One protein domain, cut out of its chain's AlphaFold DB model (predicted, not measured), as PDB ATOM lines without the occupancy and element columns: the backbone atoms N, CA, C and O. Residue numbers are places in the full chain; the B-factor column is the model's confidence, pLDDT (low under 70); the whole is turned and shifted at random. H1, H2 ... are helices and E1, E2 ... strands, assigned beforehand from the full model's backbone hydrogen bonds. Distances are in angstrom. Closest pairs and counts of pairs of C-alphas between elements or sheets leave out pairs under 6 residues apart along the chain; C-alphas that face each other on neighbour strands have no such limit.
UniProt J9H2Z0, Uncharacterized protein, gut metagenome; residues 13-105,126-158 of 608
ATOM      1  N   HIS A  13     -47.569  -5.530  34.387       84.12
ATOM      2  CA  HIS A  13     -46.423  -5.808  35.237       84.12
ATOM      3  C   HIS A  13     -46.116  -4.627  36.157       84.12
ATOM      4  O   HIS A  13     -46.422  -3.475  35.841       84.12
ATOM      5  N   PHE A  14     -45.509  -4.908  37.309       87.00
ATOM      6  CA  PHE A  14     -45.326  -3.935  38.387       87.00
ATOM      7  C   PHE A  14     -43.879  -3.891  38.866       87.00
ATOM      8  O   PHE A  14     -43.334  -4.905  39.306       87.00
ATOM      9  N   ALA A  15     -43.277  -2.701  38.860       88.19
ATOM     10  CA  ALA A  15     -42.015  -2.444  39.549       88.19
ATOM     11  C   ALA A  15     -42.308  -1.787  40.893       88.19
ATOM     12  O   ALA A  15     -42.847  -0.681  40.956       88.19
ATOM     13  N   TRP A  16     -41.966  -2.469  41.981       88.75
ATOM     14  CA  TRP A  16     -42.158  -1.955  43.331       88.75
ATOM     15  C   TRP A  16     -41.023  -1.012  43.730       88.75
ATOM     16  O   TRP A  16     -39.853  -1.380  43.691       88.75
ATOM     17  N   HIS A  17     -41.360   0.196  44.171       88.38
ATOM     18  CA  HIS A  17     -40.366   1.179  44.617       88.38
ATOM     19  C   HIS A  17     -39.899   0.937  46.060       88.38
ATOM     20  O   HIS A  17     -38.992   1.617  46.543       88.38
ATOM     21  N   GLY A  18     -40.564   0.012  46.756       85.94
ATOM     22  CA  GLY A  18     -40.311  -0.325  48.143       85.94
ATOM     23  C   GLY A  18     -39.332  -1.471  48.337       85.94
ATOM     24  O   GLY A  18     -38.876  -2.128  47.405       85.94
ATOM     25  N   THR A  19     -39.052  -1.741  49.605       86.06
ATOM     26  CA  THR A  19     -38.334  -2.939  50.041       86.06
ATOM     27  C   THR A  19     -39.099  -3.622  51.164       86.06
ATOM     28  O   THR A  19     -39.964  -3.026  51.804       86.06
ATOM     29  N   VAL A  20     -38.743  -4.873  51.465       81.44
ATOM     30  CA  VAL A  20     -39.353  -5.626  52.575       81.44
ATOM     31  C   VAL A  20     -39.247  -4.866  53.906       81.44
ATOM     32  O   VAL A  20     -40.158  -4.936  54.726       81.44
ATOM     33  N   THR A  21     -38.157  -4.122  54.119       84.75
ATOM     34  CA  THR A  21     -37.917  -3.339  55.341       84.75
ATOM     35  C   THR A  21     -38.478  -1.919  55.279       84.75
ATOM     36  O   THR A  21     -38.756  -1.339  56.328       84.75
ATOM     37  N   ASN A  22     -38.670  -1.362  54.082       86.88
ATOM     38  CA  ASN A  22     -39.264  -0.047  53.866       86.88
ATOM     39  C   ASN A  22     -40.300  -0.094  52.725       86.88
ATOM     40  O   ASN A  22     -40.014   0.336  51.603       86.88
ATOM     41  N   PRO A  23     -41.507  -0.626  52.986       85.00
ATOM     42  CA  PRO A  23     -42.502  -0.847  51.939       85.00
ATOM     43  C   PRO A  23     -43.090   0.444  51.352       85.00
ATOM     44  O   PRO A  23     -43.599   0.423  50.231       85.00
ATOM     45  N   SER A  24     -42.979   1.557  52.083       86.62
ATOM     46  CA  SER A  24     -43.457   2.887  51.681       86.62
ATOM     47  C   SER A  24     -42.386   3.764  51.042       86.62
ATOM     48  O   SER A  24     -42.638   4.942  50.776       86.62
ATOM     49  N   GLN A  25     -41.196   3.218  50.774       87.31
ATOM     50  CA  GLN A  25     -40.211   3.917  49.958       87.31
ATOM     51  C   GLN A  25     -40.820   4.249  48.591       87.31
ATOM     52  O   GLN A  25     -41.461   3.425  47.938       87.31
ATOM     53  N   SER A  26     -40.611   5.495  48.176       87.69
ATOM     54  CA  SER A  26     -41.031   5.996  46.879       87.69
ATOM     55  C   SER A  26     -39.810   6.506  46.136       87.69
ATOM     56  O   SER A  26     -39.175   7.468  46.565       87.69
ATOM     57  N   LEU A  27     -39.509   5.857  45.016       85.12
ATOM     58  CA  LEU A  27     -38.509   6.285  44.037       85.12
ATOM     59  C   LEU A  27     -39.100   7.233  42.982       85.12
ATOM     60  O   LEU A  27     -38.485   7.478  41.954       85.12
ATOM     61  N   ILE A  28     -40.308   7.756  43.223       84.50
ATOM     62  CA  ILE A  28     -40.896   8.781  42.362       84.50
ATOM     63  C   ILE A  28     -40.130  10.085  42.581       84.50
ATOM     64  O   ILE A  28     -40.075  10.608  43.700       84.50
ATOM     65  N   ASP A  29     -39.568  10.628  41.510       81.94
ATOM     66  CA  ASP A  29     -38.993  11.961  41.507       81.94
ATOM     67  C   ASP A  29     -40.094  12.993  41.795       81.94
ATOM     68  O   ASP A  29     -41.107  13.087  41.102       81.94
ATOM     69  N   LYS A  30     -39.896  13.788  42.849       80.81
ATOM     70  CA  LYS A  30     -40.918  14.717  43.354       80.81
ATOM     71  C   LYS A  30     -41.229  15.879  42.408       80.81
ATOM     72  O   LYS A  30     -42.263  16.514  42.584       80.81
ATOM     73  N   ASN A  31     -40.339  16.193  41.468       77.25
ATOM     74  CA  ASN A  31     -40.487  17.343  40.577       77.25
ATOM     75  C   ASN A  31     -41.164  16.952  39.262       77.25
ATOM     76  O   ASN A  31     -41.956  17.715  38.720       77.25
ATOM     77  N   THR A  32     -40.823  15.775  38.749       73.62
ATOM     78  CA  THR A  32     -41.285  15.256  37.458       73.62
ATOM     79  C   THR A  32     -42.463  14.299  37.598       73.62
ATOM     80  O   THR A  32     -43.207  14.121  36.643       73.62
ATOM     81  N   GLY A  33     -42.645  13.690  38.774       73.38
ATOM     82  CA  GLY A  33     -43.607  12.609  38.985       73.38
ATOM     83  C   GLY A  33     -43.165  11.273  38.382       73.38
ATOM     84  O   GLY A  33     -43.913  10.301  38.454       73.38
ATOM     85  N   ASN A  34     -41.956  11.205  37.816       73.94
ATOM     86  CA  ASN A  34     -41.452  10.013  37.146       73.94
ATOM     87  C   ASN A  34     -40.948   8.986  38.161       73.94
ATOM     88  O   ASN A  34     -40.260   9.334  39.119       73.94
ATOM     89  N   GLY A  35     -41.296   7.719  37.942       74.94
ATOM     90  CA  GLY A  35     -40.851   6.589  38.753       74.94
ATOM     91  C   GLY A  35     -39.622   5.887  38.211       74.94
ATOM     92  O   GLY A  35     -38.821   6.487  37.495       74.94
ATOM     93  N   ILE A  36     -39.515   4.592  38.528       77.62
ATOM     94  CA  ILE A  36     -38.591   3.697  37.828       77.62
ATOM     95  C   ILE A  36     -38.940   3.796  36.351       77.62
ATOM     96  O   ILE A  36     -40.068   3.479  35.959       77.62
ATOM     97  N   SER A  37     -37.996   4.294  35.561       66.88
ATOM     98  CA  SER A  37     -38.150   4.301  34.122       66.88
ATOM     99  C   SER A  37     -37.725   2.938  33.596       66.88
ATOM    100  O   SER A  37     -37.066   2.140  34.277       66.88
ATOM    101  N   TYR A  38     -38.041   2.686  32.333       60.03
ATOM    102  CA  TYR A  38     -37.225   1.734  31.604       60.03
ATOM    103  C   TYR A  38     -35.752   2.156  31.735       60.03
ATOM    104  O   TYR A  38     -35.456   3.303  32.078       60.03
ATOM    105  N   SER A  39     -34.810   1.238  31.520       54.09
ATOM    106  CA  SER A  39     -33.401   1.609  31.336       54.09
ATOM    107  C   SER A  39     -33.266   2.844  30.419       54.09
ATOM    108  O   SER A  39     -34.231   3.239  29.764       54.09
ATOM    109  N   GLU A  40     -32.081   3.453  30.267       46.88
ATOM    110  CA  GLU A  40     -31.837   4.503  29.239       46.88
ATOM    111  C   GLU A  40     -32.151   4.046  27.782       46.88
ATOM    112  O   GLU A  40     -31.811   4.706  26.802       46.88
ATOM    113  N   THR A  41     -32.767   2.873  27.678       42.72
ATOM    114  CA  THR A  41     -33.042   1.939  26.627       42.72
ATOM    115  C   THR A  41     -34.391   1.242  27.002       42.72
ATOM    116  O   THR A  41     -34.528   0.549  28.015       42.72
ATOM    117  N   TYR A  42     -35.461   1.543  26.267       37.38
ATOM    118  CA  TYR A  42     -36.898   1.319  26.572       37.38
ATOM    119  C   TYR A  42     -37.526  -0.082  26.207       37.38
ATOM    120  O   TYR A  42     -38.192  -0.136  25.190       37.38
ATOM    121  N   GLY A  43     -37.421  -1.208  26.954       42.25
ATOM    122  CA  GLY A  43     -37.747  -2.581  26.405       42.25
ATOM    123  C   GLY A  43     -38.773  -3.539  27.040       42.25
ATOM    124  O   GLY A  43     -39.342  -3.188  28.059       42.25
ATOM    125  N   GLY A  44     -38.990  -4.745  26.471       40.50
ATOM    126  CA  GLY A  44     -40.070  -5.714  26.799       40.50
ATOM    127  C   GLY A  44     -39.630  -7.152  27.185       40.50
ATOM    128  O   GLY A  44     -38.443  -7.461  27.183       40.50
ATOM    129  N   TYR A  45     -40.605  -8.025  27.509       52.50
ATOM    130  CA  TYR A  45     -40.453  -9.202  28.394       52.50
ATOM    131  C   TYR A  45     -40.316 -10.583  27.717       52.50
ATOM    132  O   TYR A  45     -41.320 -11.176  27.334       52.50
ATOM    133  N   ASP A  46     -39.111 -11.168  27.718       47.12
ATOM    134  CA  ASP A  46     -38.924 -12.619  27.474       47.12
ATOM    135  C   ASP A  46     -38.595 -13.411  28.759       47.12
ATOM    136  O   ASP A  46     -38.807 -14.620  28.828       47.12
ATOM    137  N   ASN A  47     -38.085 -12.742  29.799       60.88
ATOM    138  CA  ASN A  47     -37.725 -13.321  31.098       60.88
ATOM    139  C   ASN A  47     -38.171 -12.393  32.236       60.88
ATOM    140  O   ASN A  47     -38.459 -11.222  32.000       60.88
ATOM    141  N   GLN A  48     -38.176 -12.896  33.476       66.19
ATOM    142  CA  GLN A  48     -38.345 -12.047  34.657       66.19
ATOM    143  C   GLN A  48     -37.231 -10.995  34.682       66.19
ATOM    144  O   GLN A  48     -36.050 -11.317  34.812       66.19
ATOM    145  N   GLU A  49     -37.614  -9.740  34.506       75.12
ATOM    146  CA  GLU A  49     -36.680  -8.629  34.446       75.12
ATOM    147  C   GLU A  49     -36.318  -8.127  35.830       75.12
ATOM    148  O   GLU A  49     -37.093  -8.285  36.774       75.12
ATOM    149  N   THR A  50     -35.158  -7.484  35.939       77.00
ATOM    150  CA  THR A  50     -34.704  -6.856  37.170       77.00
ATOM    151  C   THR A  50     -34.577  -5.344  37.068       77.00
ATOM    152  O   THR A  50     -34.502  -4.788  35.981       77.00
ATOM    153  N   TYR A  51     -34.544  -4.642  38.198       80.88
ATOM    154  CA  TYR A  51     -34.314  -3.198  38.229       80.88
ATOM    155  C   TYR A  51     -33.450  -2.755  39.408       80.88
ATOM    156  O   TYR A  51     -33.309  -3.468  40.411       80.88
ATOM    157  N   ASP A  52     -32.862  -1.568  39.255       82.69
ATOM    158  CA  ASP A  52     -32.246  -0.775  40.320       82.69
ATOM    159  C   ASP A  52     -33.150   0.420  40.692       82.69
ATOM    160  O   ASP A  52     -34.331   0.447  40.360       82.69
ATOM    161  N   GLU A  53     -32.634   1.429  41.393       77.50
ATOM    162  CA  GLU A  53     -33.451   2.582  41.800       77.50
ATOM    163  C   GLU A  53     -33.946   3.468  40.638       77.50
ATOM    164  O   GLU A  53     -34.732   4.388  40.871       77.50
ATOM    165  N   LYS A  54     -33.483   3.239  39.404       77.81
ATOM    166  CA  LYS A  54     -33.743   4.104  38.246       77.81
ATOM    167  C   LYS A  54     -34.202   3.355  36.999       77.81
ATOM    168  O   LYS A  54     -35.002   3.912  36.249       77.81
ATOM    169  N   TYR A  55     -33.697   2.146  36.771       76.69
ATOM    170  CA  TYR A  55     -33.688   1.519  35.455       76.69
ATOM    171  C   TYR A  55     -34.080   0.037  35.506       76.69
ATOM    172  O   TYR A  55     -33.575  -0.731  36.324       76.69
ATOM    173  N   LEU A  56     -34.957  -0.372  34.585       76.75
ATOM    174  CA  LEU A  56     -35.372  -1.762  34.352       76.75
ATOM    175  C   LEU A  56     -34.458  -2.437  33.305       76.75
ATOM    176  O   LEU A  56     -34.222  -1.879  32.237       76.75
ATOM    177  N   THR A  57     -33.984  -3.663  33.547       73.75
ATOM    178  CA  THR A  57     -33.082  -4.455  32.682       73.75
ATOM    179  C   THR A  57     -33.461  -5.942  32.663       73.75
ATOM    180  O   THR A  57     -34.048  -6.460  33.601       73.75
ATOM    181  N   CYS A  58     -33.103  -6.671  31.606       68.94
ATOM    182  CA  CYS A  58     -33.292  -8.126  31.544       68.94
ATOM    183  C   CYS A  58     -32.157  -8.921  32.226       68.94
ATOM    184  O   CYS A  58     -32.239 -10.144  32.335       68.94
ATOM    185  N   LYS A  59     -31.076  -8.255  32.664       71.94
ATOM    186  CA  LYS A  59     -29.907  -8.903  33.279       71.94
ATOM    187  C   LYS A  59     -29.861  -8.658  34.781       71.94
ATOM    188  O   LYS A  59     -29.638  -7.535  35.223       71.94
ATOM    189  N   GLN A  60     -29.940  -9.735  35.556       73.56
ATOM    190  CA  GLN A  60     -29.639  -9.676  36.980       73.56
ATOM    191  C   GLN A  60     -28.138  -9.432  37.184       73.56
ATOM    192  O   GLN A  60     -27.299 -10.238  36.783       73.56
ATOM    193  N   ASP A  61     -27.801  -8.321  37.830       80.50
ATOM    194  CA  ASP A  61     -26.436  -7.987  38.219       80.50
ATOM    195  C   ASP A  61     -26.401  -7.409  39.643       80.50
ATOM    196  O   ASP A  61     -27.396  -7.399  40.371       80.50
ATOM    197  N   ASN A  62     -25.224  -6.956  40.079       81.94
ATOM    198  CA  ASN A  62     -25.050  -6.413  41.426       81.94
ATOM    199  C   ASN A  62     -25.852  -5.129  41.686       81.94
ATOM    200  O   ASN A  62     -26.045  -4.792  42.855       81.94
ATOM    201  N   ASN A  63     -26.295  -4.427  40.646       80.31
ATOM    202  CA  ASN A  63     -27.027  -3.169  40.747       80.31
ATOM    203  C   ASN A  63     -28.540  -3.399  40.597       80.31
ATOM    204  O   ASN A  63     -29.316  -2.782  41.318       80.31
ATOM    205  N   HIS A  64     -28.955  -4.357  39.766       82.12
ATOM    206  CA  HIS A  64     -30.354  -4.640  39.446       82.12
ATOM    207  C   HIS A  64     -30.839  -5.909  40.159       82.12
ATOM    208  O   HIS A  64     -30.828  -7.009  39.597       82.12
ATOM    209  N   LYS A  65     -31.217  -5.762  41.434       76.94
ATOM    210  CA  LYS A  65     -31.532  -6.890  42.335       76.94
ATOM    211  C   LYS A  65     -33.021  -7.192  42.486       76.94
ATOM    212  O   LYS A  65     -33.357  -8.267  42.981       76.94
ATOM    213  N   TYR A  66     -33.892  -6.251  42.143       78.56
ATOM    214  CA  TYR A  66     -35.340  -6.394  42.308       78.56
ATOM    215  C   TYR A  66     -35.955  -6.966  41.046       78.56
ATOM    216  O   TYR A  66     -35.416  -6.690  39.990       78.56
ATOM    217  N   LEU A  67     -37.039  -7.735  41.146       82.38
ATOM    218  CA  LEU A  67     -37.703  -8.365  40.002       82.38
ATOM    219  C   LEU A  67     -38.990  -7.634  39.650       82.38
ATOM    220  O   LEU A  67     -39.721  -7.204  40.547       82.38
ATOM    221  N   LEU A  68     -39.292  -7.555  38.359       84.50
ATOM    222  CA  LEU A  68     -40.595  -7.118  37.912       84.50
ATOM    223  C   LEU A  68     -41.649  -8.174  38.229       84.50
ATOM    224  O   LEU A  68     -41.479  -9.359  37.941       84.50
ATOM    225  N   LEU A  69     -42.730  -7.716  38.845       84.81
ATOM    226  CA  LEU A  69     -43.785  -8.570  39.350       84.81
ATOM    227  C   LEU A  69     -44.862  -8.726  38.287       84.81
ATOM    228  O   LEU A  69     -45.379  -7.728  37.776       84.81
ATOM    229  N   ASN A  70     -45.277  -9.963  38.034       81.44
ATOM    230  CA  ASN A  70     -46.569 -10.183  37.392       81.44
ATOM    231  C   ASN A  70     -47.706  -9.814  38.364       81.44
ATOM    232  O   ASN A  70     -47.511  -9.629  39.571       81.44
ATOM    233  N   SER A  71     -48.932  -9.741  37.857       80.31
ATOM    234  CA  SER A  71     -50.076  -9.333  38.676       80.31
ATOM    235  C   SER A  71     -50.362 -10.245  39.880       80.31
ATOM    236  O   SER A  71     -50.841  -9.759  40.904       80.31
ATOM    237  N   LEU A  72     -50.076 -11.552  39.806       80.25
ATOM    238  CA  LEU A  72     -50.260 -12.461  40.946       80.25
ATOM    239  C   LEU A  72     -49.239 -12.165  42.052       80.25
ATOM    240  O   LEU A  72     -49.611 -12.075  43.223       80.25
ATOM    241  N   GLU A  73     -47.972 -11.991  41.681       86.00
ATOM    242  CA  GLU A  73     -46.888 -11.626  42.599       86.00
ATOM    243  C   GLU A  73     -47.160 -10.269  43.256       86.00
ATOM    244  O   GLU A  73     -47.027 -10.132  44.474       86.00
ATOM    245  N   PHE A  74     -47.634  -9.297  42.473       87.69
ATOM    246  CA  PHE A  74     -48.093  -8.001  42.966       87.69
ATOM    247  C   PHE A  74     -49.208  -8.148  44.014       87.69
ATOM    248  O   PHE A  74     -49.072  -7.630  45.124       87.69
ATOM    249  N   ILE A  75     -50.279  -8.896  43.716       85.94
ATOM    250  CA  ILE A  75     -51.402  -9.096  44.651       85.94
ATOM    251  C   ILE A  75     -50.919  -9.754  45.947       85.94
ATOM    252  O   ILE A  75     -51.294  -9.322  47.039       85.94
ATOM    253  N   GLN A  76     -50.072 -10.782  45.852       88.38
ATOM    254  CA  GLN A  76     -49.527 -11.471  47.024       88.38
ATOM    255  C   GLN A  76     -48.659 -10.547  47.884       88.38
ATOM    256  O   GLN A  76     -48.767 -10.573  49.114       88.38
ATOM    257  N   LEU A  77     -47.822  -9.723  47.249       90.06
ATOM    258  CA  LEU A  77     -46.973  -8.749  47.926       90.06
ATOM    259  C   LEU A  77     -47.815  -7.696  48.656       90.06
ATOM    260  O   LEU A  77     -47.637  -7.495  49.861       90.06
ATOM    261  N   VAL A  78     -48.753  -7.065  47.947       89.25
ATOM    262  CA  VAL A  78     -49.641  -6.036  48.504       89.25
ATOM    263  C   VAL A  78     -50.472  -6.609  49.648       89.25
ATOM    264  O   VAL A  78     -50.524  -6.014  50.722       89.25
ATOM    265  N   TRP A  79     -51.054  -7.799  49.475       88.19
ATOM    266  CA  TRP A  79     -51.845  -8.449  50.519       88.19
ATOM    267  C   TRP A  79     -51.019  -8.766  51.767       88.19
ATOM    268  O   TRP A  79     -51.451  -8.483  52.884       88.19
ATOM    269  N   ARG A  80     -49.805  -9.310  51.598       90.88
ATOM    270  CA  ARG A  80     -48.898  -9.597  52.721       90.88
ATOM    271  C   ARG A  80     -48.606  -8.333  53.529       90.88
ATOM    272  O   ARG A  80     -48.727  -8.358  54.754       90.88
ATOM    273  N   HIS A  81     -48.241  -7.240  52.862       89.62
ATOM    274  CA  HIS A  81     -47.932  -5.980  53.539       89.62
ATOM    275  C   HIS A  81     -49.170  -5.331  54.161       89.62
ATOM    276  O   HIS A  81     -49.084  -4.807  55.268       89.62
ATOM    277  N   PHE A  82     -50.326  -5.433  53.513       88.00
ATOM    278  CA  PHE A  82     -51.594  -4.952  54.049       88.00
ATOM    279  C   PHE A  82     -52.006  -5.676  55.337       88.00
ATOM    280  O   PHE A  82     -52.384  -5.031  56.316       88.00
ATOM    281  N   VAL A  83     -51.897  -7.010  55.373       89.75
ATOM    282  CA  VAL A  83     -52.186  -7.804  56.578       89.75
ATOM    283  C   VAL A  83     -51.239  -7.420  57.715       89.75
ATOM    284  O   VAL A  83     -51.704  -7.196  58.832       89.75
ATOM    285  N   GLN A  84     -49.939  -7.283  57.430       90.44
ATOM    286  CA  GLN A  84     -48.954  -6.858  58.428       90.44
ATOM    287  C   GLN A  84     -49.246  -5.443  58.946       90.44
ATOM    288  O   GLN A  84     -49.288  -5.224  60.151       90.44
ATOM    289  N   TRP A  85     -49.536  -4.496  58.051       89.88
ATOM    290  CA  TRP A  85     -49.885  -3.120  58.409       89.88
ATOM    291  C   TRP A  85     -51.109  -3.052  59.334       89.88
ATOM    292  O   TRP A  85     -51.108  -2.293  60.303       89.88
ATOM    293  N   LYS A  86     -52.133  -3.888  59.103       89.12
ATOM    294  CA  LYS A  86     -53.279  -3.998  60.023       89.12
ATOM    295  C   LYS A  86     -52.886  -4.557  61.387       89.12
ATOM    296  O   LYS A  86     -53.350  -4.031  62.397       89.12
ATOM    297  N   GLN A  87     -52.068  -5.610  61.421       92.00
ATOM    298  CA  GLN A  87     -51.605  -6.231  62.668       92.00
ATOM    299  C   GLN A  87     -50.752  -5.274  63.508       92.00
ATOM    300  O   GLN A  87     -50.891  -5.250  64.729       92.00
ATOM    301  N   ASP A  88     -49.960  -4.424  62.855       90.50
ATOM    302  CA  ASP A  88     -49.093  -3.431  63.494       90.50
ATOM    303  C   ASP A  88     -49.856  -2.183  63.996       90.50
ATOM    304  O   ASP A  88     -49.244  -1.210  64.434       90.50
ATOM    305  N   GLY A  89     -51.193  -2.179  63.937       92.31
ATOM    306  CA  GLY A  89     -52.017  -1.062  64.407       92.31
ATOM    307  C   GLY A  89     -52.147   0.090  63.407       92.31
ATOM    308  O   GLY A  89     -52.419   1.215  63.817       92.31
ATOM    309  N   LYS A  90     -51.990  -0.189  62.106       89.44
ATOM    310  CA  LYS A  90     -52.098   0.779  61.000       89.44
ATOM    311  C   LYS A  90     -51.122   1.966  61.115       89.44
ATOM    312  O   LYS A  90     -51.559   3.120  61.097       89.44
ATOM    313  N   PRO A  91     -49.805   1.722  61.225       89.00
ATOM    314  CA  PRO A  91     -48.815   2.790  61.335       89.00
ATOM    315  C   PRO A  91     -48.828   3.711  60.102       89.00
ATOM    316  O   PRO A  91     -48.842   3.251  58.956       89.00
ATOM    317  N   THR A  92     -48.833   5.026  60.337       86.94
ATOM    318  CA  THR A  92     -48.994   6.056  59.294       86.94
ATOM    319  C   THR A  92     -47.784   6.159  58.363       86.94
ATOM    320  O   THR A  92     -47.932   6.470  57.186       86.94
ATOM    321  N   ASP A  93     -46.581   5.876  58.866       81.62
ATOM    322  CA  ASP A  93     -45.320   5.883  58.110       81.62
ATOM    323  C   ASP A  93     -45.172   4.684  57.159       81.62
ATOM    324  O   ASP A  93     -44.244   4.655  56.352       81.62
ATOM    325  N   ARG A  94     -46.098   3.714  57.228       82.56
ATOM    326  CA  ARG A  94     -46.144   2.526  56.360       82.56
ATOM    327  C   ARG A  94     -47.479   2.347  55.634       82.56
ATOM    328  O   ARG A  94     -47.857   1.230  55.289       82.56
ATOM    329  N   GLN A  95     -48.223   3.437  55.451       85.50
ATOM    330  CA  GLN A  95     -49.586   3.398  54.908       85.50
ATOM    331  C   GLN A  95     -49.654   3.346  53.373       85.50
ATOM    332  O   GLN A  95     -50.740   3.191  52.819       85.50
ATOM    333  N   THR A  96     -48.527   3.514  52.671       87.00
ATOM    334  CA  THR A  96     -48.486   3.558  51.201       87.00
ATOM    335  C   THR A  96     -47.534   2.521  50.620       87.00
ATOM    336  O   THR A  96     -46.544   2.144  51.242       87.00
ATOM    337  N   MET A  97     -47.808   2.087  49.395       88.69
ATOM    338  CA  MET A  97     -46.867   1.351  48.555       88.69
ATOM    339  C   MET A  97     -46.895   1.983  47.169       88.69
ATOM    340  O   MET A  97     -47.972   2.275  46.650       88.69
ATOM    341  N   THR A  98     -45.722   2.200  46.581       88.94
ATOM    342  CA  THR A  98     -45.591   2.871  45.285       88.94
ATOM    343  C   THR A  98     -45.081   1.898  44.235       88.94
ATOM    344  O   THR A  98     -44.119   1.165  44.480       88.94
ATOM    345  N   PHE A  99     -45.711   1.912  43.063       87.62
ATOM    346  CA  PHE A  99     -45.366   1.055  41.936       87.62
ATOM    347  C   PHE A  99     -45.310   1.866  40.638       87.62
ATOM    348  O   PHE A  99     -46.159   2.734  40.433       87.62
ATOM    349  N   THR A 100     -44.377   1.529  39.748       86.69
ATOM    350  CA  THR A 100     -44.512   1.817  38.311       86.69
ATOM    351  C   THR A 100     -45.258   0.653  37.662       86.69
ATOM    352  O   THR A 100     -44.948  -0.510  37.933       86.69
ATOM    353  N   VAL A 101     -46.239   0.961  36.811       85.62
ATOM    354  CA  VAL A 101     -47.055  -0.029  36.097       85.62
ATOM    355  C   VAL A 101     -46.672  -0.042  34.623       85.62
ATOM    356  O   VAL A 101     -46.696   0.997  33.967       85.62
ATOM    357  N   PHE A 102     -46.365  -1.224  34.103       82.75
ATOM    358  CA  PHE A 102     -46.078  -1.451  32.693       82.75
ATOM    359  C   PHE A 102     -47.223  -2.229  32.061       82.75
ATOM    360  O   PHE A 102     -47.727  -3.188  32.643       82.75
ATOM    361  N   VAL A 103     -47.652  -1.780  30.886       84.38
ATOM    362  CA  VAL A 103     -48.807  -2.326  30.175       84.38
ATOM    363  C   VAL A 103     -48.335  -2.821  28.823       84.38
ATOM    364  O   VAL A 103     -47.851  -2.030  28.010       84.38
ATOM    365  N   ASP A 104     -48.503  -4.114  28.585       82.25
ATOM    366  CA  ASP A 104     -48.141  -4.718  27.314       82.25
ATOM    367  C   ASP A 104     -49.095  -4.262  26.207       82.25
ATOM    368  O   ASP A 104     -50.212  -3.781  26.434       82.25
ATOM    369  N   GLU A 105     -48.662  -4.420  24.966       84.62
ATOM    370  CA  GLU A 105     -49.513  -4.205  23.805       84.62
ATOM    371  C   GLU A 105     -50.672  -5.218  23.782       84.62
ATOM    372  O   GLU A 105     -50.575  -6.324  24.318       84.62
ATOM    373  N   GLN A 126     -61.459  -6.752  19.169       90.12
ATOM    374  CA  GLN A 126     -62.091  -7.191  20.409       90.12
ATOM    375  C   GLN A 126     -62.493  -5.988  21.271       90.12
ATOM    376  O   GLN A 126     -61.860  -4.930  21.205       90.12
ATOM    377  N   PRO A 127     -63.513  -6.130  22.138       88.50
ATOM    378  CA  PRO A 127     -63.822  -5.109  23.130       88.50
ATOM    379  C   PRO A 127     -62.596  -4.742  23.976       88.50
ATOM    380  O   PRO A 127     -61.774  -5.603  24.295       88.50
ATOM    381  N   LYS A 128     -62.518  -3.472  24.398       88.00
ATOM    382  CA  LYS A 128     -61.463  -2.946  25.283       88.00
ATOM    383  C   LYS A 128     -61.200  -3.896  26.454       88.00
ATOM    384  O   LYS A 128     -62.135  -4.210  27.203       88.00
ATOM    385  N   ARG A 129     -59.938  -4.292  26.653       86.88
ATOM    386  CA  ARG A 129     -59.527  -5.012  27.867       86.88
ATOM    387  C   ARG A 129     -59.424  -4.032  29.031       86.88
ATOM    388  O   ARG A 129     -59.113  -2.857  28.832       86.88
ATOM    389  N   LYS A 130     -59.782  -4.502  30.225       86.88
ATOM    390  CA  LYS A 130     -59.976  -3.668  31.416       86.88
ATOM    391  C   LYS A 130     -59.384  -4.360  32.627       86.88
ATOM    392  O   LYS A 130     -59.634  -5.549  32.820       86.88
ATOM    393  N   ILE A 131     -58.695  -3.600  33.465       83.62
ATOM    394  CA  ILE A 131     -58.373  -4.007  34.829       83.62
ATOM    395  C   ILE A 131     -58.762  -2.902  35.803       83.62
ATOM    396  O   ILE A 131     -58.672  -1.714  35.489       83.62
ATOM    397  N   LEU A 132     -59.220  -3.314  36.978       85.00
ATOM    398  CA  LEU A 132     -59.630  -2.436  38.062       85.00
ATOM    399  C   LEU A 132     -59.012  -2.978  39.351       85.00
ATOM    400  O   LEU A 132     -59.256  -4.132  39.706       85.00
ATOM    401  N   PHE A 133     -58.215  -2.160  40.034       80.81
ATOM    402  CA  PHE A 133     -57.612  -2.506  41.318       80.81
ATOM    403  C   PHE A 133     -58.384  -1.853  42.462       80.81
ATOM    404  O   PHE A 133     -58.474  -0.627  42.534       80.81
ATOM    405  N   PHE A 134     -58.899  -2.678  43.372       80.06
ATOM    406  CA  PHE A 134     -59.622  -2.268  44.578       80.06
ATOM    407  C   PHE A 134     -58.846  -2.746  45.813       80.06
ATOM    408  O   PHE A 134     -58.336  -3.867  45.801       80.06
ATOM    409  N   MET A 135     -58.756  -1.927  46.866       71.25
ATOM    410  CA  MET A 135     -58.008  -2.274  48.089       71.25
ATOM    411  C   MET A 135     -58.911  -2.510  49.302       71.25
ATOM    412  O   MET A 135     -58.786  -3.543  49.958       71.25
ATOM    413  N   GLU A 136     -59.828  -1.592  49.612       73.31
ATOM    414  CA  GLU A 136     -60.794  -1.763  50.705       73.31
ATOM    415  C   GLU A 136     -62.225  -1.488  50.243       73.31
ATOM    416  O   GLU A 136     -62.486  -0.640  49.395       73.31
ATOM    417  N   THR A 137     -63.161  -2.237  50.826       71.75
ATOM    418  CA  THR A 137     -64.590  -1.957  50.723       71.75
ATOM    419  C   THR A 137     -64.922  -0.785  51.635       71.75
ATOM    420  O   THR A 137     -64.694  -0.856  52.841       71.75
ATOM    421  N   GLU A 138     -65.478   0.278  51.071       77.88
ATOM    422  CA  GLU A 138     -65.831   1.484  51.815       77.88
ATOM    423  C   GLU A 138     -67.133   1.322  52.593       77.88
ATOM    424  O   GLU A 138     -67.258   1.796  53.722       77.88
ATOM    425  N   SER A 139     -68.116   0.634  52.012       82.44
ATOM    426  CA  SER A 139     -69.355   0.327  52.719       82.44
ATOM    427  C   SER A 139     -69.966  -0.996  52.281       82.44
ATOM    428  O   SER A 139     -69.861  -1.427  51.134       82.44
ATOM    429  N   ILE A 140     -70.616  -1.647  53.239       86.00
ATOM    430  CA  ILE A 140     -71.414  -2.850  53.036       86.00
ATOM    431  C   ILE A 140     -72.830  -2.483  53.471       86.00
ATOM    432  O   ILE A 140     -73.042  -1.984  54.576       86.00
ATOM    433  N   SER A 141     -73.788  -2.685  52.575       89.88
ATOM    434  CA  SER A 141     -75.221  -2.550  52.859       89.88
ATOM    435  C   SER A 141     -75.635  -3.327  54.112       89.88
ATOM    436  O   SER A 141     -75.054  -4.358  54.453       89.88
ATOM    437  N   ALA A 142     -76.672  -2.847  54.802       88.56
ATOM    438  CA  ALA A 142     -77.140  -3.458  56.046       88.56
ATOM    439  C   ALA A 142     -77.598  -4.921  55.875       88.56
ATOM    440  O   ALA A 142     -77.501  -5.704  56.816       88.56
ATOM    441  N   ASP A 143     -78.069  -5.290  54.682       91.69
ATOM    442  CA  ASP A 143     -78.470  -6.653  54.318       91.69
ATOM    443  C   ASP A 143     -77.308  -7.510  53.776       91.69
ATOM    444  O   ASP A 143     -77.507  -8.677  53.450       91.69
ATOM    445  N   GLN A 144     -76.102  -6.937  53.704       87.12
ATOM    446  CA  GLN A 144     -74.863  -7.522  53.185       87.12
ATOM    447  C   GLN A 144     -74.876  -7.921  51.702       87.12
ATOM    448  O   GLN A 144     -73.912  -8.536  51.240       87.12
ATOM    449  N   ASN A 145     -75.895  -7.530  50.929       88.44
ATOM    450  CA  ASN A 145     -76.037  -7.933  49.523       88.44
ATOM    451  C   ASN A 145     -75.380  -6.969  48.526       88.44
ATOM    452  O   ASN A 145     -75.287  -7.260  47.338       88.44
ATOM    453  N   SER A 146     -74.957  -5.799  48.989       87.25
ATOM    454  CA  SER A 146     -74.308  -4.760  48.185       87.25
ATOM    455  C   SER A 146     -73.066  -4.234  48.884       87.25
ATOM    456  O   SER A 146     -73.128  -3.860  50.060       87.25
ATOM    457  N   TRP A 147     -71.953  -4.192  48.156       82.38
ATOM    458  CA  TRP A 147     -70.671  -3.659  48.609       82.38
ATOM    459  C   TRP A 147     -70.280  -2.491  47.698       82.38
ATOM    460  O   TRP A 147     -70.470  -2.568  46.485       82.38
ATOM    461  N   TYR A 148     -69.748  -1.421  48.280       82.94
ATOM    462  CA  TYR A 148     -69.251  -0.243  47.572       82.94
ATOM    463  C   TYR A 148     -67.752  -0.086  47.834       82.94
ATOM    464  O   TYR A 148     -67.308  -0.202  48.979       82.94
ATOM    465  N   ALA A 149     -66.982   0.146  46.774       83.38
ATOM    466  CA  ALA A 149     -65.544   0.377  46.818       83.38
ATOM    467  C   ALA A 149     -65.123   1.220  45.609       83.38
ATOM    468  O   ALA A 149     -65.601   0.966  44.499       83.38
ATOM    469  N   ASP A 150     -64.187   2.145  45.813       80.31
ATOM    470  CA  ASP A 150     -63.569   2.906  44.729       80.31
ATOM    471  C   ASP A 150     -62.334   2.183  44.172       80.31
ATOM    472  O   ASP A 150     -61.543   1.566  44.894       80.31
ATOM    473  N   ALA A 151     -62.168   2.233  42.848       80.00
ATOM    474  CA  ALA A 151     -60.984   1.688  42.193       80.00
ATOM    475  C   ALA A 151     -59.805   2.657  42.366       80.00
ATOM    476  O   ALA A 151     -59.897   3.823  41.989       80.00
ATOM    477  N   HIS A 152     -58.669   2.165  42.862       80.88
ATOM    478  CA  HIS A 152     -57.438   2.955  42.983       80.88
ATOM    479  C   HIS A 152     -56.711   3.130  41.649       80.88
ATOM    480  O   HIS A 152     -56.017   4.121  41.440       80.88
ATOM    481  N   LEU A 153     -56.852   2.154  40.753       83.31
ATOM    482  CA  LEU A 153     -56.272   2.177  39.418       83.31
ATOM    483  C   LEU A 153     -57.231   1.489  38.453       83.31
ATOM    484  O   LEU A 153     -57.696   0.376  38.713       83.31
ATOM    485  N   ALA A 154     -57.496   2.149  37.331       88.06
ATOM    486  CA  ALA A 154     -58.292   1.617  36.243       88.06
ATOM    487  C   ALA A 154     -57.511   1.762  34.938       88.06
ATOM    488  O   ALA A 154     -57.191   2.877  34.530       88.06
ATOM    489  N   ILE A 155     -57.209   0.641  34.287       87.75
ATOM    490  CA  ILE A 155     -56.516   0.633  32.995       87.75
ATOM    491  C   ILE A 155     -57.462   0.043  31.959       87.75
ATOM    492  O   ILE A 155     -58.021  -1.041  32.143       87.75
ATOM    493  N   TYR A 156     -57.615   0.773  30.859       88.44
ATOM    494  CA  TYR A 156     -58.393   0.385  29.695       88.44
ATOM    495  C   TYR A 156     -57.472   0.401  28.487       88.44
ATOM    496  O   TYR A 156     -56.739   1.367  28.291       88.44
ATOM    497  N   GLN A 157     -57.532  -0.632  27.652       88.50
ATOM    498  CA  GLN A 157     -56.738  -0.666  26.431       88.50
ATOM    499  C   GLN A 157     -57.560  -1.193  25.258       88.50
ATOM    500  O   GLN A 157     -58.205  -2.243  25.346       88.50
ATOM    501  N   GLN A 158     -57.532  -0.445  24.155       89.88
ATOM    502  CA  GLN A 158     -58.141  -0.835  22.885       89.88
ATOM    503  C   GLN A 158     -57.405  -2.044  22.285       89.88
ATOM    504  O   GLN A 158     -56.193  -2.184  22.464       89.88
TER     505      GLN A 158
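This is residues 13 to 105 and 126 to 158 of the 608 residues of an uncharacterized protein of gut metagenome (UniProt J9H2Z0). With little regular structure, a small antiparallel strand pair, E1 and E3, sits near the middle, loops with E2 lie at one end, and a separate antiparallel hairpin, E4 and E5, lies toward the other, residues 141 to 146 sticking out. The 126 printed residues run E1, E2, H1, E3, E4, E5, mixed in class, with 39 residues in named elements. The whole is only just loose, close to compact: radius of gyration of the C-alphas 16.8 A, spans 53, 44 and 30 A.

E1, residues 13 to 16, is antiparallel to E3, residues 99 to 103; N 13 and O 102 are within hydrogen-bond range at 2.9 A. The closest C-alphas of E1 and H1, residues 71 to 87, are His 13 and Ser 71, 6.1 A. Every O i to N i+4 pair in H1 is within hydrogen-bond range. E2, residues 55 to 57, pairs with no named strand. In the hairpin of E4, residues 129 to 133, and E5, residues 153 to 157, N 131 and O 155 are within hydrogen-bond range at 3.0 A.

E1 begins at C-alpha 13 (-46.423, -5.808, 35.237); H1 spans 24.2 A; E5 ends at C-alpha 157 (-56.738, -0.666, 26.431).

Residues 106 to 125 are cut out, a 13.4 A gap between C-alphas 105 and 126. Links printed whole are long. Residues 37 to 48 and 58 have pLDDT under 70.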